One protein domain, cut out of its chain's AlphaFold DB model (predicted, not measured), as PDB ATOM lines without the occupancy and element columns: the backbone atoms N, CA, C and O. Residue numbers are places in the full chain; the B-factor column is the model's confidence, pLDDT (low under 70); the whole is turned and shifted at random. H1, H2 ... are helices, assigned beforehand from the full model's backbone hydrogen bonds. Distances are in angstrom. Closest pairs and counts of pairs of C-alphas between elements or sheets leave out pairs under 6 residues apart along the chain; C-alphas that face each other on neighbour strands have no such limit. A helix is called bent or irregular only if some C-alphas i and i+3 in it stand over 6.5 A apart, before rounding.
ATOM      1  N   ARG A   2     181.431 -70.173  35.812       48.50
ATOM      2  CA  ARG A   2     182.171 -71.408  36.193       48.50
ATOM      3  C   ARG A   2     182.648 -71.477  37.663       48.50
ATOM      4  O   ARG A   2     182.593 -72.530  38.283       48.50
ATOM      5  N   SER A   3     183.044 -70.340  38.246       58.59
ATOM      6  CA  SER A   3     183.520 -70.239  39.643       58.59
ATOM      7  C   SER A   3     182.431 -70.539  40.695       58.59
ATOM      8  O   SER A   3     182.692 -71.251  41.665       58.59
ATOM      9  N   LYS A   4     181.183 -70.086  40.482       58.66
ATOM     10  CA  LYS A   4     180.060 -70.371  41.397       58.66
ATOM     11  C   LYS A   4     179.655 -71.851  41.370       58.66
ATOM     12  O   LYS A   4     179.367 -72.406  42.424       58.66
ATOM     13  N   ALA A   5     179.695 -72.490  40.197       63.31
ATOM     14  CA  ALA A   5     179.398 -73.916  40.042       63.31
ATOM     15  C   ALA A   5     180.436 -74.806  40.752       63.31
ATOM     16  O   ALA A   5     180.059 -75.714  41.489       63.31
ATOM     17  N   ASN A   6     181.730 -74.480  40.628       66.44
ATOM     18  CA  ASN A   6     182.789 -75.191  41.351       66.44
ATOM     19  C   ASN A   6     182.655 -75.015  42.870       66.44
ATOM     20  O   ASN A   6     182.699 -75.997  43.605       66.44
ATOM     21  N   LYS A   7     182.408 -73.787  43.350       69.75
ATOM     22  CA  LYS A   7     182.208 -73.515  44.784       69.75
ATOM     23  C   LYS A   7     181.016 -74.292  45.361       69.75
ATOM     24  O   LYS A   7     181.114 -74.830  46.461       69.75
ATOM     25  N   LEU A   8     179.917 -74.400  44.610       74.69
ATOM     26  CA  LEU A   8     178.736 -75.170  45.009       74.69
ATOM     27  C   LEU A   8     179.024 -76.682  45.071       74.69
ATOM     28  O   LEU A   8     178.582 -77.352  46.005       74.69
ATOM     29  N   GLY A   9     179.814 -77.206  44.127       76.06
ATOM     30  CA  GLY A   9     180.284 -78.596  44.131       76.06
ATOM     31  C   GLY A   9     181.147 -78.931  45.352       76.06
ATOM     32  O   GLY A   9     180.901 -79.933  46.022       76.06
ATOM     33  N   TYR A  10     182.089 -78.053  45.713       75.62
ATOM     34  CA  TYR A  10     182.910 -78.216  46.921       75.62
ATOM     35  C   TYR A  10     182.068 -78.252  48.200       75.62
ATOM     36  O   TYR A  10     182.236 -79.152  49.021       75.62
ATOM     37  N   ILE A  11     181.124 -77.319  48.359       78.25
ATOM     38  CA  ILE A  11     180.242 -77.273  49.536       78.25
ATOM     39  C   ILE A  11     179.405 -78.554  49.642       78.25
ATOM     40  O   ILE A  11     179.245 -79.105  50.733       78.25
ATOM     41  N   LYS A  12     178.901 -79.066  48.510       82.62
ATOM     42  CA  LYS A  12     178.154 -80.327  48.470       82.62
ATOM     43  C   LYS A  12     179.014 -81.505  48.934       82.62
ATOM     44  O   LYS A  12     178.554 -82.281  49.766       82.62
ATOM     45  N   ASN A  13     180.252 -81.601  48.454       83.00
ATOM     46  CA  ASN A  13     181.178 -82.675  48.823       83.00
ATOM     47  C   ASN A  13     181.561 -82.618  50.307       83.00
ATOM     48  O   ASN A  13     181.560 -83.645  50.978       83.00
ATOM     49  N   ILE A  14     181.793 -81.416  50.845       81.62
ATOM     50  CA  ILE A  14     182.051 -81.210  52.277       81.62
ATOM     51  C   ILE A  14     180.845 -81.661  53.109       81.62
ATOM     52  O   ILE A  14     180.997 -82.402  54.078       81.62
ATOM     53  N   LYS A  15     179.626 -81.274  52.716       82.69
ATOM     54  CA  LYS A  15     178.404 -81.703  53.413       82.69
ATOM     55  C   LYS A  15     178.235 -83.225  53.377       82.69
ATOM     56  O   LYS A  15     177.833 -83.810  54.380       82.69
ATOM     57  N   LEU A  16     178.558 -83.861  52.251       83.31
ATOM     58  CA  LEU A  16     178.520 -85.316  52.098       83.31
ATOM     59  C   LEU A  16     179.543 -86.004  53.007       83.31
ATOM     60  O   LEU A  16     179.197 -86.971  53.677       83.31
ATOM     61  N   PHE A  17     180.756 -85.457  53.095       83.19
ATOM     62  CA  PHE A  17     181.805 -85.941  53.989       83.19
ATOM     63  C   PHE A  17     181.363 -85.893  55.457       83.19
ATOM     64  O   PHE A  17     181.384 -86.911  56.146       83.19
ATOM     65  N   PHE A  18     180.865 -84.746  55.930       83.75
ATOM     66  CA  PHE A  18     180.348 -84.635  57.299       83.75
ATOM     67  C   PHE A  18     179.134 -85.537  57.533       83.75
ATOM     68  O   PHE A  18     179.026 -86.167  58.582       83.75
ATOM     69  N   SER A  19     178.236 -85.654  56.552       84.19
ATOM     70  CA  SER A  19     177.099 -86.571  56.636       84.19
ATOM     71  C   SER A  19     177.536 -88.037  56.670       84.19
ATOM     72  O   SER A  19     176.831 -88.852  57.259       84.19
ATOM     73  N   CYS A  20     178.678 -88.387  56.075       87.25
ATOM     74  CA  CYS A  20     179.237 -89.727  56.177       87.25
ATOM     75  C   CYS A  20     179.520 -90.035  57.651       87.25
ATOM     76  O   CYS A  20     178.853 -90.882  58.229       87.25
ATOM     77  N   TYR A  21     180.374 -89.269  58.329       88.19
ATOM     78  CA  TYR A  21     180.828 -89.638  59.678       88.19
ATOM     79  C   TYR A  21     179.895 -89.221  60.827       88.19
ATOM     80  O   TYR A  21     179.815 -89.930  61.826       88.19
ATOM     81  N   PHE A  22     179.162 -88.108  60.696       86.56
ATOM     82  CA  PHE A  22     178.357 -87.523  61.784       86.56
ATOM     83  C   PHE A  22     176.840 -87.719  61.627       86.56
ATOM     84  O   PHE A  22     176.059 -87.368  62.516       86.56
ATOM     85  N   SER A  23     176.374 -88.263  60.505       87.62
ATOM     86  CA  SER A  23     174.986 -88.718  60.430       87.62
ATOM     87  C   SER A  23     174.898 -90.134  60.962       87.62
ATOM     88  O   SER A  23     175.726 -90.963  60.606       87.62
ATOM     89  N   SER A  24     173.853 -90.453  61.721       85.62
ATOM     90  CA  SER A  24     173.533 -91.841  62.062       85.62
ATOM     91  C   SER A  24     172.714 -92.535  60.967       85.62
ATOM     92  O   SER A  24     172.331 -93.681  61.158       85.62
ATOM     93  N   ASN A  25     172.453 -91.886  59.824       86.12
ATOM     94  CA  ASN A  25     171.746 -92.468  58.672       86.12
ATOM     95  C   ASN A  25     172.709 -93.131  57.671       86.12
ATOM     96  O   ASN A  25     173.866 -92.723  57.553       86.12
ATOM     97  N   GLY A  26     172.209 -94.120  56.928       87.31
ATOM     98  CA  GLY A  26     172.963 -94.887  55.931       87.31
ATOM     99  C   GLY A  26     173.500 -96.220  56.459       87.31
ATOM    100  O   GLY A  26     173.185 -96.634  57.574       87.31
ATOM    101  N   VAL A  27     174.323 -96.893  55.662       89.75
ATOM    102  CA  VAL A  27     174.808 -98.252  55.938       89.75
ATOM    103  C   VAL A  27     176.319 -98.296  55.783       89.75
ATOM    104  O   VAL A  27     176.859 -97.719  54.842       89.75
ATOM    105  N   TYR A  28     176.998 -98.981  56.706       91.75
ATOM    106  CA  TYR A  28     178.444 -99.186  56.653       91.75
ATOM    107  C   TYR A  28     178.782-100.660  56.470       91.75
ATOM    108  O   TYR A  28     178.594-101.487  57.368       91.75
ATOM    109  N   GLY A  29     179.389-100.958  55.324       89.50
ATOM    110  CA  GLY A  29     180.168-102.176  55.142       89.50
ATOM    111  C   GLY A  29     181.393-102.203  56.070       89.50
ATOM    112  O   GLY A  29     181.719-101.220  56.737       89.50
ATOM    113  N   ARG A  30     182.106-103.332  56.093       90.88
ATOM    114  CA  ARG A  30     183.260-103.551  56.991       90.88
ATOM    115  C   ARG A  30     184.358-102.495  56.847       90.88
ATOM    116  O   ARG A  30     184.876-102.011  57.845       90.88
ATOM    117  N   VAL A  31     184.695-102.138  55.606       91.62
ATOM    118  CA  VAL A  31     185.785-101.196  55.303       91.62
ATOM    119  C   VAL A  31     185.445 -99.798  55.823       91.62
ATOM    120  O   VAL A  31     186.172 -99.267  56.654       91.62
ATOM    121  N   LEU A  32     184.282 -99.263  55.439       92.19
ATOM    122  CA  LEU A  32     183.794 -97.953  55.892       92.19
ATOM    123  C   LEU A  32     183.620 -97.868  57.414       92.19
ATOM    124  O   LEU A  32     183.859 -96.819  58.006       92.19
ATOM    125  N   PHE A  33     183.210 -98.963  58.060       94.44
ATOM    126  CA  PHE A  33     183.126 -99.024  59.518       94.44
ATOM    127  C   PHE A  33     184.502 -98.834  60.170       94.44
ATOM    128  O   PHE A  33     184.647 -97.987  61.050       94.44
ATOM    129  N   TRP A  34     185.518 -99.559  59.699       93.12
ATOM    130  CA  TRP A  34     186.884 -99.432  60.203       93.12
ATOM    131  C   TRP A  34     187.488 -98.049  59.915       93.12
ATOM    132  O   TRP A  34     188.062 -97.424  60.807       93.12
ATOM    133  N   GLU A  35     187.283 -97.526  58.705       93.00
ATOM    134  CA  GLU A  35     187.703 -96.173  58.318       93.00
ATOM    135  C   GLU A  35     187.069 -95.098  59.206       93.00
ATOM    136  O   GLU A  35     187.744 -94.153  59.610       93.00
ATOM    137  N   ALA A  36     185.786 -95.240  59.553       94.31
ATOM    138  CA  ALA A  36     185.105 -94.305  60.440       94.31
ATOM    139  C   ALA A  36     185.688 -94.313  61.858       94.31
ATOM    140  O   ALA A  36     185.853 -93.244  62.450       94.31
ATOM    141  N   LEU A  37     186.037 -95.486  62.395       93.81
ATOM    142  CA  LEU A  37     186.683 -95.585  63.705       93.81
ATOM    143  C   LEU A  37     188.090 -94.978  63.691       93.81
ATOM    144  O   LEU A  37     188.426 -94.213  64.595       93.81
ATOM    145  N   LEU A  38     188.883 -95.238  62.646       93.31
ATOM    146  CA  LEU A  38     190.192 -94.606  62.473       93.31
ATOM    147  C   LEU A  38     190.094 -93.089  62.340       93.31
ATOM    148  O   LEU A  38     190.880 -92.367  62.948       93.31
ATOM    149  N   PHE A  39     189.127 -92.600  61.567       93.19
ATOM    150  CA  PHE A  39     188.895 -91.171  61.408       93.19
ATOM    151  C   PHE A  39     188.511 -90.511  62.737       93.19
ATOM    152  O   PHE A  39     189.052 -89.464  63.094       93.19
ATOM    153  N   GLY A  40     187.628 -91.145  63.513       92.06
ATOM    154  CA  GLY A  40     187.282 -90.680  64.851       92.06
ATOM    155  C   GLY A  40     188.487 -90.663  65.799       92.06
ATOM    156  O   GLY A  40     188.717 -89.664  66.479       92.06
ATOM    157  N   TYR A  41     189.310 -91.716  65.786       90.44
ATOM    158  CA  TYR A  41     190.552 -91.755  66.558       90.44
ATOM    159  C   TYR A  41     191.542 -90.668  66.123       90.44
ATOM    160  O   TYR A  41     192.164 -90.036  66.972       90.44
ATOM    161  N   LEU A  42     191.661 -90.393  64.820       91.56
ATOM    162  CA  LEU A  42     192.505 -89.320  64.296       91.56
ATOM    163  C   LEU A  42     192.050 -87.947  64.807       91.56
ATOM    164  O   LEU A  42     192.892 -87.147  65.210       91.56
ATOM    165  N   ILE A  43     190.738 -87.684  64.839       89.38
ATOM    166  CA  ILE A  43     190.184 -86.462  65.440       89.38
ATOM    167  C   ILE A  43     190.607 -86.365  66.904       89.38
ATOM    168  O   ILE A  43     191.176 -85.351  67.305       89.38
ATOM    169  N   PHE A  44     190.387 -87.418  67.694       89.69
ATOM    170  CA  PHE A  44     190.812 -87.428  69.092       89.69
ATOM    171  C   PHE A  44     192.319 -87.180  69.232       89.69
ATOM    172  O   PHE A  44     192.733 -86.323  70.012       89.69
ATOM    173  N   TYR A  45     193.138 -87.863  68.432       87.56
ATOM    174  CA  TYR A  45     194.588 -87.734  68.460       87.56
ATOM    175  C   TYR A  45     195.029 -86.295  68.181       87.56
ATOM    176  O   TYR A  45     195.748 -85.717  68.993       87.56
ATOM    177  N   VAL A  46     194.557 -85.686  67.090       89.19
ATOM    178  CA  VAL A  46     194.895 -84.301  66.731       89.19
ATOM    179  C   VAL A  46     194.507 -83.341  67.854       89.19
ATOM    180  O   VAL A  46     195.336 -82.544  68.287       89.19
ATOM    181  N   PHE A  47     193.287 -83.451  68.381       86.25
ATOM    182  CA  PHE A  47     192.798 -82.571  69.443       86.25
ATOM    183  C   PHE A  47     193.557 -82.760  70.761       86.25
ATOM    184  O   PHE A  47     193.869 -81.776  71.422       86.25
ATOM    185  N   SER A  48     193.942 -83.993  71.104       83.94
ATOM    186  CA  SER A  48     194.744 -84.281  72.301       83.94
ATOM    187  C   SER A  48     196.178 -83.742  72.235       83.94
ATOM    188  O   SER A  48     196.837 -83.599  73.262       83.94
ATOM    189  N   LYS A  49     196.685 -83.433  71.033       85.75
ATOM    190  CA  LYS A  49     198.010 -82.825  70.828       85.75
ATOM    191  C   LYS A  49     197.983 -81.299  70.832       85.75
ATOM    192  O   LYS A  49     199.044 -80.680  70.927       85.75
ATOM    193  N   ILE A  50     196.804 -80.688  70.754       87.38
ATOM    194  CA  ILE A  50     196.655 -79.239  70.868       87.38
ATOM    195  C   ILE A  50     196.843 -78.857  72.341       87.38
ATOM    196  O   ILE A  50     196.144 -79.358  73.216       87.38
ATOM    197  N   ARG A  51     197.784 -77.946  72.625       78.38
ATOM    198  CA  ARG A  51     198.100 -77.462  73.986       78.38
ATOM    199  C   ARG A  51     197.059 -76.464  74.517       78.38
ATOM    200  O   ARG A  51     197.414 -75.398  75.010       78.38
ATOM    201  N   ILE A  52     195.778 -76.790  74.380       81.31
ATOM    202  CA  ILE A  52     194.664 -76.044  74.969       81.31
ATOM    203  C   ILE A  52     194.045 -76.939  76.051       81.31
ATOM    204  O   ILE A  52     193.787 -78.114  75.779       81.31
ATOM    205  N   PRO A  53     193.802 -76.429  77.270       76.25
ATOM    206  CA  PRO A  53     193.153 -77.208  78.317       76.25
ATOM    207  C   PRO A  53     191.823 -77.804  77.840       76.25
ATOM    208  O   PRO A  53     191.017 -77.111  77.220       76.25
ATOM    209  N   HIS A  54     191.592 -79.083  78.146       76.12
ATOM    210  CA  HIS A  54     190.338 -79.801  77.878       76.12
ATOM    211  C   HIS A  54     189.963 -79.989  76.394       76.12
ATOM    212  O   HIS A  54     188.867 -80.460  76.086       76.12
ATOM    213  N   PHE A  55     190.849 -79.652  75.451       81.25
ATOM    214  CA  PHE A  55     190.607 -79.875  74.020       81.25
ATOM    215  C   PHE A  55     190.606 -81.363  73.645       81.25
ATOM    216  O   PHE A  55     189.893 -81.780  72.731       81.25
ATOM    217  N   ASP A  56     191.342 -82.176  74.397       80.62
ATOM    218  CA  ASP A  56     191.306 -83.635  74.350       80.62
ATOM    219  C   ASP A  56     189.893 -84.189  74.602       80.62
ATOM    220  O   ASP A  56     189.472 -85.113  73.905       80.62
ATOM    221  N   ILE A  57     189.124 -83.576  75.512       82.94
ATOM    222  CA  ILE A  57     187.719 -83.930  75.770       82.94
ATOM    223  C   ILE A  57     186.873 -83.680  74.519       82.94
ATOM    224  O   ILE A  57     186.080 -84.534  74.135       82.94
ATOM    225  N   VAL A  58     187.055 -82.547  73.836       85.38
ATOM    226  CA  VAL A  58     186.319 -82.244  72.594       85.38
ATOM    227  C   VAL A  58     186.629 -83.278  71.511       85.38
ATOM    228  O   VAL A  58     185.712 -83.798  70.870       85.38
ATOM    229  N   GLY A  59     187.908 -83.629  71.346       88.25
ATOM    230  CA  GLY A  59     188.329 -84.698  70.442       88.25
ATOM    231  C   GLY A  59     187.697 -86.046  70.794       88.25
ATOM    232  O   GLY A  59     187.220 -86.760  69.909       88.25
ATOM    233  N   TRP A  60     187.634 -86.368  72.088       88.75
ATOM    234  CA  TRP A  60     187.037 -87.601  72.595       88.75
ATOM    235  C   TRP A  60     185.533 -87.671  72.322       88.75
ATOM    236  O   TRP A  60     185.032 -88.691  71.854       88.75
ATOM    237  N   LEU A  61     184.810 -86.573  72.551       89.75
ATOM    238  CA  LEU A  61     183.383 -86.463  72.252       89.75
ATOM    239  C   LEU A  61     183.099 -86.627  70.757       89.75
ATOM    240  O   LEU A  61     182.147 -87.315  70.380       89.75
ATOM    241  N   GLY A  62     183.950 -86.044  69.909       91.12
ATOM    242  CA  GLY A  62     183.901 -86.247  68.465       91.12
ATOM    243  C   GLY A  62     184.074 -87.719  68.092       91.12
ATOM    244  O   GLY A  62     183.250 -88.266  67.357       91.12
ATOM    245  N   TYR A  63     185.095 -88.381  68.646       92.94
ATOM    246  CA  TYR A  63     185.327 -89.805  68.411       92.94
ATOM    247  C   TYR A  63     184.141 -90.657  68.874       92.94
ATOM    248  O   TYR A  63     183.633 -91.474  68.105       92.94
ATOM    249  N   PHE A  64     183.641 -90.422  70.085       93.62
ATOM    250  CA  PHE A  64     182.515 -91.165  70.638       93.62
ATOM    251  C   PHE A  64     181.272 -91.074  69.744       93.62
ATOM    252  O   PHE A  64     180.659 -92.088  69.409       93.62
ATOM    253  N   TYR A  65     180.921 -89.870  69.295       93.81
ATOM    254  CA  TYR A  65     179.752 -89.674  68.444       93.81
ATOM    255  C   TYR A  65     179.897 -90.349  67.066       93.81
ATOM    256  O   TYR A  65     178.938 -90.944  66.554       93.81
ATOM    257  N   ILE A  66     181.098 -90.304  66.476       94.88
ATOM    258  CA  ILE A  66     181.408 -91.016  65.225       94.88
ATOM    259  C   ILE A  66     181.307 -92.526  65.437       94.88
ATOM    260  O   ILE A  66     180.695 -93.206  64.615       94.88
ATOM    261  N   ALA A  67     181.836 -93.051  66.546       95.06
ATOM    262  CA  ALA A  67     181.749 -94.468  66.877       95.06
ATOM    263  C   ALA A  67     180.283 -94.917  66.995       95.06
ATOM    264  O   ALA A  67     179.885 -95.855  66.311       95.06
ATOM    265  N   LEU A  68     179.443 -94.205  67.757       94.94
ATOM    266  CA  LEU A  68     178.005 -94.504  67.854       94.94
ATOM    267  C   LEU A  68     177.329 -94.564  66.480       94.94
ATOM    268  O   LEU A  68     176.594 -95.508  66.176       94.94
ATOM    269  N   SER A  69     177.607 -93.572  65.632       93.81
ATOM    270  CA  SER A  69     177.056 -93.515  64.279       93.81
ATOM    271  C   SER A  69     177.565 -94.672  63.416       93.81
ATOM    272  O   SER A  69     176.770 -95.307  62.724       93.81
ATOM    273  N   ALA A  70     178.855 -95.005  63.487       94.81
ATOM    274  CA  ALA A  70     179.454 -96.102  62.740       94.81
ATOM    275  C   ALA A  70     178.867 -97.460  63.148       94.81
ATOM    276  O   ALA A  70     178.463 -98.232  62.277       94.81
ATOM    277  N   TYR A  71     178.738 -97.729  64.451       94.62
ATOM    278  CA  TYR A  71     178.120 -98.955  64.955       94.62
ATOM    279  C   TYR A  71     176.648 -99.059  64.549       94.62
ATOM    280  O   TYR A  71     176.219-100.127  64.120       94.62
ATOM    281  N   GLN A  72     175.879 -97.966  64.589       94.00
ATOM    282  CA  GLN A  72     174.487 -97.974  64.131       94.00
ATOM    283  C   GLN A  72     174.367 -98.335  62.647       94.00
ATOM    284  O   GLN A  72     173.540 -99.167  62.277       94.00
ATOM    285  N   LYS A  73     175.203 -97.739  61.792       93.81
ATOM    286  CA  LYS A  73     175.225 -98.042  60.354       93.81
ATOM    287  C   LYS A  73     175.727 -99.450  60.066       93.81
ATOM    288  O   LYS A  73     175.253-100.086  59.129       93.81
ATOM    289  N   ARG A  74     176.660 -99.949  60.877       93.69
ATOM    290  CA  ARG A  74     177.153-101.323  60.782       93.69
ATOM    291  C   ARG A  74     176.085-102.336  61.188       93.69
ATOM    292  O   ARG A  74     175.940-103.364  60.541       93.69
ATOM    293  N   CYS A  75     175.286-102.022  62.204       92.12
ATOM    294  CA  CYS A  75     174.160-102.855  62.622       92.12
ATOM    295  C   CYS A  75     173.106-103.014  61.516       92.12
ATOM    296  O   CYS A  75     172.521-104.088  61.400       92.12
ATOM    297  N   ARG A  76     172.909-101.993  60.668       91.56
ATOM    298  CA  ARG A  76     172.033-102.080  59.485       91.56
ATOM    299  C   ARG A  76     172.550-103.052  58.437       91.56
ATOM    300  O   ARG A  76     171.779-103.861  57.936       91.56
ATOM    301  N   ASP A  77     173.855-103.023  58.177       92.38
ATOM    302  CA  ASP A  77     174.512-103.972  57.269       92.38
ATOM    303  C   ASP A  77     174.426-105.419  57.789       92.38
ATOM    304  O   ASP A  77     174.203-106.362  57.035       92.38
ATOM    305  N   LEU A  78     174.538-105.594  59.108       90.12
ATOM    306  CA  LEU A  78     174.389-106.887  59.784       90.12
ATOM    307  C   LEU A  78     172.920-107.304  59.987       90.12
ATOM    308  O   LEU A  78     172.651-108.426  60.423       90.12
ATOM    309  N   HIS A  79     171.967-106.424  59.669       90.44
ATOM    310  CA  HIS A  79     170.531-106.616  59.868       90.44
ATOM    311  C   HIS A  79     170.169-106.975  61.328       90.44
ATOM    312  O   HIS A  79     169.405-107.906  61.613       90.44
ATOM    313  N   ILE A  80     170.733-106.227  62.278       90.06
ATOM    314  CA  ILE A  80     170.432-106.315  63.712       90.06
ATOM    315  C   ILE A  80     170.051-104.940  64.276       90.06
ATOM    316  O   ILE A  80     170.544-103.910  63.830       90.06
ATOM    317  N   LYS A  81     169.204-104.900  65.313       87.56
ATOM    318  CA  LYS A  81     168.824-103.627  65.963       87.56
ATOM    319  C   LYS A  81     170.004-102.922  66.644       87.56
ATOM    320  O   LYS A  81     169.982-101.706  66.784       87.56
ATOM    321  N   GLY A  82     171.001-103.675  67.113       86.69
ATOM    322  CA  GLY A  82     172.252-103.122  67.643       86.69
ATOM    323  C   GLY A  82     172.185-102.442  69.014       86.69
ATOM    324  O   GLY A  82     173.218-102.002  69.499       86.69
ATOM    325  N   SER A  83     171.024-102.358  69.677       91.00
ATOM    326  CA  SER A  83     170.871-101.590  70.930       91.00
ATOM    327  C   SER A  83     171.864-101.976  72.021       91.00
ATOM    328  O   SER A  83     172.422-101.105  72.675       91.00
ATOM    329  N   TRP A  84     172.117-103.271  72.190       90.56
ATOM    330  CA  TRP A  84     173.086-103.757  73.168       90.56
ATOM    331  C   TRP A  84     174.523-103.350  72.799       90.56
ATOM    332  O   TRP A  84     175.280-102.958  73.680       90.56
ATOM    333  N   MET A  85     174.882-103.342  71.508       92.44
ATOM    334  CA  MET A  85     176.191-102.859  71.050       92.44
ATOM    335  C   MET A  85     176.349-101.369  71.321       92.44
ATOM    336  O   MET A  85     177.389-100.945  71.807       92.44
ATOM    337  N   ILE A  86     175.306-100.581  71.053       94.38
ATOM    338  CA  ILE A  86     175.293 -99.143  71.335       94.38
ATOM    339  C   ILE A  86     175.498 -98.876  72.830       94.38
ATOM    340  O   ILE A  86     176.272 -97.986  73.181       94.38
ATOM    341  N   VAL A  87     174.878 -99.668  73.711       93.75
ATOM    342  CA  VAL A  87     175.110 -99.578  75.161       93.75
ATOM    343  C   VAL A  87     176.557 -99.923  75.509       93.75
ATOM    344  O   VAL A  87     177.193 -99.140  76.204       93.75
ATOM    345  N   VAL A  88     177.103-101.033  75.000       94.00
ATOM    346  CA  VAL A  88     178.498-101.436  75.266       94.00
ATOM    347  C   VAL A  88     179.482-100.354  74.821       94.00
ATOM    348  O   VAL A  88     180.356 -99.963  75.592       94.00
ATOM    349  N   VAL A  89     179.315 -99.829  73.605       94.00
ATOM    350  CA  VAL A  89     180.136 -98.734  73.070       94.00
ATOM    351  C   VAL A  89     180.010 -97.500  73.964       94.00
ATOM    352  O   VAL A  89     181.018 -96.913  74.339       94.00
ATOM    353  N   SER A  90     178.798 -97.134  74.379       94.44
ATOM    354  CA  SER A  90     178.581 -95.977  75.258       94.44
ATOM    355  C   SER A  90     179.247 -96.139  76.618       94.44
ATOM    356  O   SER A  90     179.937 -95.227  77.065       94.44
ATOM    357  N   VAL A  91     179.092 -97.300  77.256       92.19
ATOM    358  CA  VAL A  91     179.728 -97.607  78.544       92.19
ATOM    359  C   VAL A  91     181.245 -97.533  78.418       92.19
ATOM    360  O   VAL A  91     181.878 -96.867  79.233       92.19
ATOM    361  N   PHE A  92     181.825 -98.138  77.378       90.75
ATOM    362  CA  PHE A  92     183.265 -98.084  77.126       90.75
ATOM    363  C   PHE A  92     183.763 -96.643  76.959       90.75
ATOM    364  O   PHE A  92     184.718 -96.235  77.619       90.75
ATOM    365  N   PHE A  93     183.101 -95.841  76.122       89.44
ATOM    366  CA  PHE A  93     183.542 -94.477  75.848       89.44
ATOM    367  C   PHE A  93     183.365 -93.530  77.039       89.44
ATOM    368  O   PHE A  93     184.221 -92.674  77.266       89.44
ATOM    369  N   ILE A  94     182.285 -93.679  77.809       88.19
ATOM    370  CA  ILE A  94     182.072 -92.923  79.050       88.19
ATOM    371  C   ILE A  94     183.118 -93.332  80.091       88.19
ATOM    372  O   ILE A  94     183.748 -92.465  80.690       88.19
ATOM    373  N   TYR A  95     183.359 -94.635  80.264       84.94
ATOM    374  CA  TYR A  95     184.368 -95.153  81.186       84.94
ATOM    375  C   TYR A  95     185.764 -94.603  80.868       84.94
ATOM    376  O   TYR A  95     186.447 -94.072  81.745       84.94
ATOM    377  N   MET A  96     186.171 -94.662  79.601       80.94
ATOM    378  CA  MET A  96     187.454 -94.125  79.149       80.94
ATOM    379  C   MET A  96     187.531 -92.599  79.309       80.94
ATOM    380  O   MET A  96     188.579 -92.093  79.687       80.94
ATOM    381  N   ALA A  97     186.440 -91.853  79.106       79.00
ATOM    382  CA  ALA A  97     186.417 -90.404  79.353       79.00
ATOM    383  C   ALA A  97     186.597 -90.050  80.840       79.00
ATOM    384  O   ALA A  97     187.216 -89.041  81.189       79.00
ATOM    385  N   ILE A  98     186.024 -90.869  81.725       76.62
ATOM    386  CA  ILE A  98     186.148 -90.700  83.176       76.62
ATOM    387  C   ILE A  98     187.580 -91.024  83.625       76.62
ATOM    388  O   ILE A  98     188.115 -90.305  84.463       76.62
ATOM    389  N   THR A  99     188.209 -92.049  83.039       72.19
ATOM    390  CA  THR A  99     189.500 -92.608  83.491       72.19
ATOM    391  C   THR A  99     190.747 -92.117  82.736       72.19
ATOM    392  O   THR A  99     191.855 -92.257  83.246       72.19
ATOM    393  N   HIS A 100     190.612 -91.507  81.554       64.50
ATOM    394  CA  HIS A 100     191.707 -90.914  80.763       64.50
ATOM    395  C   HIS A 100     191.726 -89.368  80.904       64.50
ATOM    396  O   HIS A 100     190.686 -88.740  81.107       64.50
ATOM    397  N   PRO A 101     192.878 -88.715  80.681       50.69
ATOM    398  CA  PRO A 101     193.892 -88.330  81.660       50.69
ATOM    399  C   PRO A 101     193.538 -87.004  82.387       50.69
ATOM    400  O   PRO A 101     193.855 -85.917  81.913       50.69
ATOM    401  N   LEU A 102     192.922 -87.072  83.568       43.69
ATOM    402  CA  LEU A 102     192.960 -85.965  84.545       43.69
ATOM    403  C   LEU A 102     193.692 -86.355  85.838       43.69
ATOM    404  O   LEU A 102     193.512 -85.717  86.865       43.69
ATOM    405  N   GLY A 103     194.544 -87.383  85.790       43.28
ATOM    406  CA  GLY A 103     195.364 -87.752  86.947       43.28
ATOM    407  C   GLY A 103     194.577 -88.393  88.088       43.28
ATOM    408  O   GLY A 103     195.008 -88.303  89.229       43.28
ATOM    409  N   ILE A 104     193.447 -89.043  87.788       47.69
ATOM    410  CA  ILE A 104     192.874 -90.024  88.710       47.69
ATOM    411  C   ILE A 104     193.821 -91.210  88.649       47.69
ATOM    412  O   ILE A 104     193.879 -91.918  87.634       47.69
ATOM    413  N   ASP A 105     194.641 -91.337  89.688       45.84
ATOM    414  CA  ASP A 105     195.517 -92.479  89.860       45.84
ATOM    415  C   ASP A 105     194.659 -93.725  89.684       45.84
ATOM    416  O   ASP A 105     193.522 -93.785  90.163       45.84
ATOM    417  N   LYS A 106     195.152 -94.688  88.904       51.34
ATOM    418  CA  LYS A 106     194.450 -95.948  88.662       51.34
ATOM    419  C   LYS A 106     194.378 -96.688  89.992       51.34
ATOM    420  O   LYS A 106     195.189 -97.572  90.246       51.34
ATOM    421  N   SER A 107     193.431 -96.310  90.843       51.78
ATOM    422  CA  SER A 107     193.127 -97.027  92.062       51.78
ATOM    423  C   SER A 107     192.912 -98.475  91.650       51.78
ATOM    424  O   SER A 107     192.169 -98.770  90.704       51.78
ATOM    425  N   GLU A 108     193.609 -99.389  92.317       52.19
ATOM    426  CA  GLU A 108     193.547-100.831  92.057       52.19
ATOM    427  C   GLU A 108     192.095-101.347  92.026       52.19
ATOM    428  O   GLU A 108     191.782-102.336  91.365       52.19
ATOM    429  N   PHE A 109     191.189-100.593  92.651       53.66
ATOM    430  CA  PHE A 109     189.744-100.750  92.644       53.66
ATOM    431  C   PHE A 109     189.095-100.782  91.247       53.66
ATOM    432  O   PHE A 109     188.168-101.559  91.020       53.66
ATOM    433  N   LEU A 110     189.558 -99.973  90.286       61.94
ATOM    434  CA  LEU A 110     188.936 -99.885  88.956       61.94
ATOM    435  C   LEU A 110     189.546-100.843  87.925       61.94
ATOM    436  O   LEU A 110     188.955-101.031  86.859       61.94
ATOM    437  N   LEU A 111     190.686-101.475  88.223       66.12
ATOM    438  CA  LEU A 111     191.386-102.371  87.296       66.12
ATOM    439  C   LEU A 111     190.529-103.564  86.834       66.12
ATOM    440  O   LEU A 111     190.428-103.752  85.621       66.12
ATOM    441  N   PRO A 112     189.847-104.336  87.703       68.88
ATOM    442  CA  PRO A 112     189.040-105.474  87.253       68.88
ATOM    443  C   PRO A 112     187.876-105.037  86.355       68.88
ATOM    444  O   PRO A 112     187.623-105.630  85.305       68.88
ATOM    445  N   ILE A 113     187.209-103.944  86.733       72.62
ATOM    446  CA  ILE A 113     186.082-103.364  85.992       72.62
ATOM    447  C   ILE A 113     186.554-102.862  84.620       72.62
ATOM    448  O   ILE A 113     185.891-103.108  83.612       72.62
ATOM    449  N   SER A 114     187.736-102.237  84.562       76.19
ATOM    450  CA  SER A 114     188.370-101.779  83.320       76.19
ATOM    451  C   SER A 114     188.586-102.916  82.322       76.19
ATOM    452  O   SER A 114     188.274-102.770  81.140       76.19
ATOM    453  N   GLN A 115     189.066-104.067  82.807       80.44
ATOM    454  CA  GLN A 115     189.408-105.216  81.973       80.44
ATOM    455  C   GLN A 115     188.145-105.860  81.405       80.44
ATOM    456  O   GLN A 115     188.106-106.198  80.225       80.44
ATOM    457  N   ILE A 116     187.086-105.958  82.213       86.00
ATOM    458  CA  ILE A 116     185.788-106.478  81.770       86.00
ATOM    459  C   ILE A 116     185.178-105.556  80.710       86.00
ATOM    460  O   ILE A 116     184.769-106.032  79.651       86.00
ATOM    461  N   ILE A 117     185.145-104.241  80.955       86.88
ATOM    462  CA  ILE A 117     184.597-103.267  80.000       86.88
ATOM    463  C   ILE A 117     185.375-103.317  78.678       86.88
ATOM    464  O   ILE A 117     184.763-103.363  77.608       86.88
ATOM    465  N   LEU A 118     186.710-103.362  78.741       86.38
ATOM    466  CA  LEU A 118     187.567-103.488  77.564       86.38
ATOM    467  C   LEU A 118     187.313-104.799  76.814       86.38
ATOM    468  O   LEU A 118     187.155-104.781  75.596       86.38
ATOM    469  N   PHE A 119     187.240-105.927  77.522       88.62
ATOM    470  CA  PHE A 119     187.000-107.237  76.923       88.62
ATOM    471  C   PHE A 119     185.648-107.294  76.202       88.62
ATOM    472  O   PHE A 119     185.582-107.672  75.032       88.62
ATOM    473  N   VAL A 120     184.574-106.842  76.855       93.62
ATOM    474  CA  VAL A 120     183.226-106.816  76.264       93.62
ATOM    475  C   VAL A 120     183.179-105.886  75.049       93.62
ATOM    476  O   VAL A 120     182.600-106.243  74.018       93.62
ATOM    477  N   TYR A 121     183.828-104.721  75.125       92.69
ATOM    478  CA  TYR A 121     183.958-103.818  73.982       92.69
ATOM    479  C   TYR A 121     184.726-104.462  72.822       92.69
ATOM    480  O   TYR A 121     184.280-104.379  71.676       92.69
ATOM    481  N   LEU A 122     185.838-105.152  73.099       91.88
ATOM    482  CA  LEU A 122     186.609-105.872  72.086       91.88
ATOM    483  C   LEU A 122     185.767-106.949  71.403       91.88
ATOM    484  O   LEU A 122     185.783-107.028  70.179       91.88
ATOM    485  N   CYS A 123     184.965-107.720  72.141       94.38
ATOM    486  CA  CYS A 123     184.043-108.684  71.540       94.38
ATOM    487  C   CYS A 123     183.054-108.010  70.574       94.38
ATOM    488  O   CYS A 123     182.841-108.504  69.467       94.38
ATOM    489  N   VAL A 124     182.484-106.860  70.956       94.62
ATOM    490  CA  VAL A 124     181.572-106.079  70.101       94.62
ATOM    491  C   VAL A 124     182.277-105.533  68.863       94.62
ATOM    492  O   VAL A 124     181.737-105.613  67.760       94.62
ATOM    493  N   TYR A 125     183.487-105.005  69.028       93.38
ATOM    494  CA  TYR A 125     184.322-104.531  67.931       93.38
ATOM    495  C   TYR A 125     184.653-105.652  66.942       93.38
ATOM    496  O   TYR A 125     184.402-105.505  65.748       93.38
ATOM    497  N   LEU A 126     185.152-106.790  67.429       94.19
ATOM    498  CA  LEU A 126     185.511-107.934  66.593       94.19
ATOM    499  C   LEU A 126     184.285-108.488  65.864       94.19
ATOM    500  O   LEU A 126     184.345-108.735  64.661       94.19
ATOM    501  N   TYR A 127     183.147-108.613  66.552       93.12
ATOM    502  CA  TYR A 127     181.898-109.028  65.922       93.12
ATOM    503  C   TYR A 127     181.502-108.076  64.787       93.12
ATOM    504  O   TYR A 127     181.244-108.518  63.667       93.12
ATOM    505  N   ALA A 128     181.496-106.766  65.051       92.81
ATOM    506  CA  ALA A 128     181.142-105.757  64.059       92.81
ATOM    507  C   ALA A 128     182.108-105.760  62.862       92.81
ATOM    508  O   ALA A 128     181.666-105.610  61.722       92.81
ATOM    509  N   GLN A 129     183.402-105.975  63.103       92.56
ATOM    510  CA  GLN A 129     184.438-105.945  62.076       92.56
ATOM    511  C   GLN A 129     184.437-107.193  61.189       92.56
ATOM    512  O   GLN A 129     184.566-107.077  59.970       92.56
ATOM    513  N   PHE A 130     184.316-108.387  61.776       91.12
ATOM    514  CA  PHE A 130     184.559-109.637  61.052       91.12
ATOM    515  C   PHE A 130     183.301-110.262  60.457       91.12
ATOM    516  O   PHE A 130     183.391-110.889  59.396       91.12
ATOM    517  N   MET A 131     182.130-110.053  61.067       90.88
ATOM    518  CA  MET A 131     180.893-110.639  60.551       90.88
ATOM    519  C   MET A 131     180.580-110.113  59.144       90.88
ATOM    520  O   MET A 131     180.661-108.903  58.918       90.88
ATOM    521  N   PRO A 132     180.246-110.986  58.177       87.19
ATOM    522  CA  PRO A 132     179.832-110.550  56.852       87.19
ATOM    523  C   PRO A 132     178.481-109.826  56.922       87.19
ATOM    524  O   PRO A 132     177.614-110.178  57.721       87.19
ATOM    525  N   GLY A 133     178.314-108.805  56.081       81.56
ATOM    526  CA  GLY A 133     177.027-108.133  55.897       81.56
ATOM    527  C   GLY A 133     175.978-109.049  55.279       81.56
ATOM    528  O   GLY A 133     176.319-110.028  54.607       81.56
ATOM    529  N   LYS A 134     174.698-108.729  55.478       80.56
ATOM    530  CA  LYS A 134     173.608-109.380  54.742       80.56
ATOM    531  C   LYS A 134     173.425-108.721  53.372       80.56
ATOM    532  O   LYS A 134     173.770-107.561  53.182       80.56
ATOM    533  N   LYS A 135     172.893-109.482  52.407       66.50
ATOM    534  CA  LYS A 135     172.737-109.036  51.006       66.50
ATOM    535  C   LYS A 135     171.792-107.838  50.845       66.50
ATOM    536  O   LYS A 135     171.973-107.062  49.917       66.50
ATOM    537  N   GLU A 136     170.830-107.686  51.750       74.81
ATOM    538  CA  GLU A 136     169.878-106.575  51.771       74.81
ATOM    539  C   GLU A 136     170.009-105.859  53.114       74.81
ATOM    540  O   GLU A 136     169.586-106.367  54.155       74.81
ATOM    541  N   ALA A 137     170.684-104.711  53.103       73.69
ATOM    542  CA  ALA A 137     170.777-103.865  54.281       73.69
ATOM    543  C   ALA A 137     169.453-103.121  54.487       73.69
ATOM    544  O   ALA A 137     168.881-102.588  53.538       73.69
ATOM    545  N   ASP A 138     168.993-103.051  55.734       77.00
ATOM    546  CA  ASP A 138     167.761-102.348  56.083       77.00
ATOM    547  C   ASP A 138     168.093-100.960  56.651       77.00
ATOM    548  O   ASP A 138     168.569-100.820  57.782       77.00
ATOM    549  N   GLU A 139     167.843 -99.916  55.858       73.81
ATOM    550  CA  GLU A 139     168.061 -98.523  56.262       73.81
ATOM    551  C   GLU A 139     167.116 -98.062  57.380       73.81
ATOM    552  O   GLU A 139     167.460 -97.166  58.160       73.81
ATOM    553  N   HIS A 140     165.948 -98.695  57.506       77.31
ATOM    554  CA  HIS A 140     164.958 -98.382  58.531       77.31
ATOM    555  C   HIS A 140     165.296 -99.033  59.873       77.31
ATOM    556  O   HIS A 140     164.837 -98.567  60.924       77.31
ATOM    557  N   LEU A 141     166.157-100.052  59.871       80.50
ATOM    558  CA  LEU A 141     166.604-100.722  61.079       80.50
ATOM    559  C   LEU A 141     167.463 -99.776  61.924       80.50
ATOM    560  O   LEU A 141     168.634 -99.513  61.658       80.50
ATOM    561  N   THR A 142     166.869 -99.219  62.971       80.50
ATOM    562  CA  THR A 142     167.556 -98.284  63.866       80.50
ATOM    563  C   THR A 142     167.385 -98.726  65.310       80.50
ATOM    564  O   THR A 142     166.300 -99.158  65.709       80.50
ATOM    565  N   SER A 143     168.453 -98.641  66.110       78.00
ATOM    566  CA  SER A 143     168.328 -98.873  67.545       78.00
ATOM    567  C   SER A 143     167.350 -97.847  68.128       78.00
ATOM    568  O   SER A 143     167.473 -96.663  67.810       78.00
ATOM    569  N   PRO A 144     166.429 -98.233  69.029       80.88
ATOM    570  CA  PRO A 144     165.574 -97.278  69.728       80.88
ATOM    571  C   PRO A 144     166.372 -96.163  70.420       80.88
ATOM    572  O   PRO A 144     165.915 -95.026  70.464       80.88
ATOM    573  N   LEU A 145     167.589 -96.475  70.884       81.25
ATOM    574  CA  LEU A 145     168.493 -95.523  71.533       81.25
ATOM    575  C   LEU A 145     168.992 -94.447  70.562       81.25
ATOM    576  O   LEU A 145     169.092 -93.283  70.926       81.25
ATOM    577  N   LEU A 146     169.241 -94.810  69.303       83.25
ATOM    578  CA  LEU A 146     169.725 -93.894  68.268       83.25
ATOM    579  C   LEU A 146     168.626 -93.464  67.292       83.25
ATOM    580  O   LEU A 146     168.924 -92.946  66.219       83.25
ATOM    581  N   LYS A 147     167.346 -93.590  67.677       84.94
ATOM    582  CA  LYS A 147     166.243 -92.917  66.974       84.94
ATOM    583  C   LYS A 147     166.406 -91.395  67.034       84.94
ATOM    584  O   LYS A 147     166.122 -90.698  66.063       84.94
ATOM    585  N   TYR A 148     166.928 -90.896  68.155       86.00
ATOM    586  CA  TYR A 148     167.297 -89.496  68.356       86.00
ATOM    587  C   TYR A 148     168.770 -89.404  68.797       86.00
ATOM    588  O   TYR A 148     169.043 -89.182  69.979       86.00
ATOM    589  N   PRO A 149     169.736 -89.555  67.866       86.19
ATOM    590  CA  PRO A 149     171.159 -89.689  68.194       86.19
ATOM    591  C   PRO A 149     171.704 -88.542  69.044       86.19
ATOM    592  O   PRO A 149     172.469 -88.760  69.976       86.19
ATOM    593  N   LYS A 150     171.263 -87.311  68.757       88.88
ATOM    594  CA  LYS A 150     171.676 -86.111  69.494       88.88
ATOM    595  C   LYS A 150     171.175 -86.113  70.940       88.88
ATOM    596  O   LYS A 150     171.919 -85.728  71.833       88.88
ATOM    597  N   ALA A 151     169.937 -86.556  71.166       89.31
ATOM    598  CA  ALA A 151     169.357 -86.632  72.504       89.31
ATOM    599  C   ALA A 151     170.036 -87.730  73.333       89.31
ATOM    600  O   ALA A 151     170.395 -87.497  74.484       89.31
ATOM    601  N   TYR A 152     170.286 -88.894  72.728       91.38
ATOM    602  CA  TYR A 152     171.030 -89.971  73.379       91.38
ATOM    603  C   TYR A 152     172.466 -89.560  73.711       91.38
ATOM    604  O   TYR A 152     172.930 -89.771  74.826       91.38
ATOM    605  N   PHE A 153     173.148 -88.892  72.781       91.12
ATOM    606  CA  PHE A 153     174.483 -88.364  73.036       91.12
ATOM    607  C   PHE A 153     174.490 -87.342  74.178       91.12
ATOM    608  O   PHE A 153     175.338 -87.426  75.061       91.12
ATOM    609  N   ALA A 154     173.513 -86.429  74.224       91.38
ATOM    610  CA  ALA A 154     173.358 -85.490  75.336       91.38
ATOM    611  C   ALA A 154     173.125 -86.205  76.677       91.38
ATOM    612  O   ALA A 154     173.697 -85.815  77.692       91.38
ATOM    613  N   PHE A 155     172.352 -87.293  76.685       90.88
ATOM    614  CA  PHE A 155     172.198 -88.137  77.867       90.88
ATOM    615  C   PHE A 155     173.529 -88.778  78.299       90.88
ATOM    616  O   PHE A 155     173.886 -88.721  79.473       90.88
ATOM    617  N   CYS A 156     174.319 -89.314  77.365       91.06
ATOM    618  CA  CYS A 156     175.652 -89.838  77.669       91.06
ATOM    619  C   CYS A 156     176.607 -88.759  78.206       91.06
ATOM    620  O   CYS A 156     177.403 -89.044  79.099       91.06
ATOM    621  N   LEU A 157     176.514 -87.521  77.706       89.12
ATOM    622  CA  LEU A 157     177.271 -86.382  78.234       89.12
ATOM    623  C   LEU A 157     176.902 -86.080  79.689       89.12
ATOM    624  O   LEU A 157     177.792 -85.866  80.507       89.12
ATOM    625  N   LEU A 158     175.609 -86.100  80.025       90.12
ATOM    626  CA  LEU A 158     175.155 -85.925  81.405       90.12
ATOM    627  C   LEU A 158     175.717 -87.022  82.315       90.12
ATOM    628  O   LEU A 158     176.240 -86.712  83.382       90.12
ATOM    629  N   LEU A 159     175.687 -88.287  81.880       88.69
ATOM    630  CA  LEU A 159     176.285 -89.396  82.633       88.69
ATOM    631  C   LEU A 159     177.796 -89.228  82.828       88.69
ATOM    632  O   LEU A 159     178.300 -89.482  83.920       88.69
ATOM    633  N   PHE A 160     178.515 -88.773  81.802       85.75
ATOM    634  CA  PHE A 160     179.941 -88.460  81.902       85.75
ATOM    635  C   PHE A 160     180.215 -87.363  82.944       85.75
ATOM    636  O   PHE A 160     181.087 -87.534  83.796       85.75
ATOM    637  N   LEU A 161     179.456 -86.262  82.912       85.56
ATOM    638  CA  LEU A 161     179.606 -85.156  83.862       85.56
ATOM    639  C   LEU A 161     179.289 -85.591  85.298       85.56
ATOM    640  O   LEU A 161     180.032 -85.249  86.216       85.56
ATOM    641  N   LEU A 162     178.232 -86.385  85.488       86.06
ATOM    642  CA  LEU A 162     177.882 -86.958  86.788       86.06
ATOM    643  C   LEU A 162     178.975 -87.903  87.298       86.06
ATOM    644  O   LEU A 162     179.404 -87.771  88.439       86.06
ATOM    645  N   GLY A 163     179.471 -88.807  86.448       80.12
ATOM    646  CA  GLY A 163     180.557 -89.724  86.799       80.12
ATOM    647  C   GLY A 163     181.831 -88.985  87.212       80.12
ATOM    648  O   GLY A 163     182.432 -89.313  88.232       80.12
ATOM    649  N   ARG A 164     182.196 -87.921  86.486       76.31
ATOM    650  CA  ARG A 164     183.292 -87.010  86.859       76.31
ATOM    651  C   ARG A 164     183.051 -86.332  88.209       76.31
ATOM    652  O   ARG A 164     183.965 -86.295  89.027       76.31
ATOM    653  N   GLY A 165     181.846 -85.817  88.451       79.50
ATOM    654  CA  GLY A 165     181.490 -85.171  89.718       79.50
ATOM    655  C   GLY A 165     181.592 -86.118  90.916       79.50
ATOM    656  O   GLY A 165     182.135 -85.740  91.951       79.50
ATOM    657  N   VAL A 166     181.140 -87.365  90.756       78.94
ATOM    658  CA  VAL A 166     181.244 -88.409  91.787       78.94
ATOM    659  C   VAL A 166     182.704 -88.758  92.077       78.94
ATOM    660  O   VAL A 166     183.091 -88.779  93.241       78.94
ATOM    661  N   MET A 167     183.529 -88.971  91.046       72.56
ATOM    662  CA  MET A 167     184.961 -89.257  91.232       72.56
ATOM    663  C   MET A 167     185.687 -88.109  91.948       72.56
ATOM    664  O   MET A 167     186.435 -88.345  92.891       72.56
ATOM    665  N   PHE A 168     185.396 -86.858  91.571       70.62
ATOM    666  CA  PHE A 168     185.955 -85.679  92.236       70.62
ATOM    667  C   PHE A 168     185.545 -85.592  93.715       70.62
ATOM    668  O   PHE A 168     186.374 -85.293  94.573       70.62
ATOM    669  N   TYR A 169     184.277 -85.880  94.027       71.50
ATOM    670  CA  TYR A 169     183.768 -85.879  95.402       71.50
ATOM    671  C   TYR A 169     184.399 -86.982  96.263       71.50
ATOM    672  O   TYR A 169     184.686 -86.763  97.438       71.50
ATOM    673  N   LEU A 170     184.644 -88.156  95.677       66.94
ATOM    674  CA  LEU A 170     185.217 -89.306  96.374       66.94
ATOM    675  C   LEU A 170     186.737 -89.207  96.599       66.94
ATOM    676  O   LEU A 170     187.276 -90.065  97.291       66.94
ATOM    677  N   LYS A 171     187.419 -88.167  96.079       58.28
ATOM    678  CA  LYS A 171     188.892 -88.010  96.134       58.28
ATOM    679  C   LYS A 171     189.645 -89.295  95.738       58.28
ATOM    680  O   LYS A 171     190.656 -89.632  96.353       58.28
TER     681      LYS A 171
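AT A GLANCE: This is residues 2 to 171 of the 172 residues of an uncharacterized protein of Azospirillum sp. CAG:239 (UniProt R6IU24). Helix H3 makes the core, with H2 and H4 packed along it as helical hairpins, while H5 crosses H4 at a slant and H6 packs on H4. Residues 2 to 19 of H1 stick out from this body as a free arm. The printed part has 170 residues with six named helices, H1 to H6 in chain order, and no named strand: all helix. It is compact, radius of gyration of the C-alphas 17.7 A, and spans 61 by 40 by 26 A.

IN THESE COORDINATES: Find C-alpha 55 at (190.607, -79.875, 74.020); from there H3 runs 33.5 A to residue 77. H2 holds residues 30 to 49 and H4 residues 83 to 99. H5, residues 108 to 130, also measures 33.5 A; it is irregular, with C-alphas 109 and 112 at 7.2 A. H1, residues 2 to 22, begins at C-alpha 2 (182.171, -71.408, 36.193), and H6, residues 149 to 170, ends at C-alpha 170 (185.217, -89.306, 96.374).

HOW THE PARTS SIT: Start at the hub, H3: it touches H2 at a shallow tilt of 6 degrees, opposite ways, C-alphas 44 and 59 closest at 3.9 A. H4 touches H3 at 14 degrees, shallow, opposite ways, with C-alphas 64 and 93 closest at 6.3 A. Residues 117 to 124 of H5 touch H4 at a steep tilt of 41 degrees, C-alphas 92 and 117 closest at 6.1 A. Residues 156 to 164 of H6 touch H4, C-alphas 94 and 160 closest at 5.7 A. H1 touches H3 with residues 21 to 22 alone, about perpendicular at 83 degrees, C-alphas 21 and 66 closest at 5.7 A. H5 and H6 are apart. Every O i to N i+4 pair is within hydrogen-bond range in H1, H2, H3, H4 and H6; in H5, 17 of 19 are.

THE WHOLE: The two C-alphas farthest apart, of Arg 2 and Glu 108, are 64.2 A apart. The printed part has no cut; the link from H5 to H6 is long. Look for pLDDT under 70 at residues 2 to 7, 100 to 112, 135 and 170 to 171.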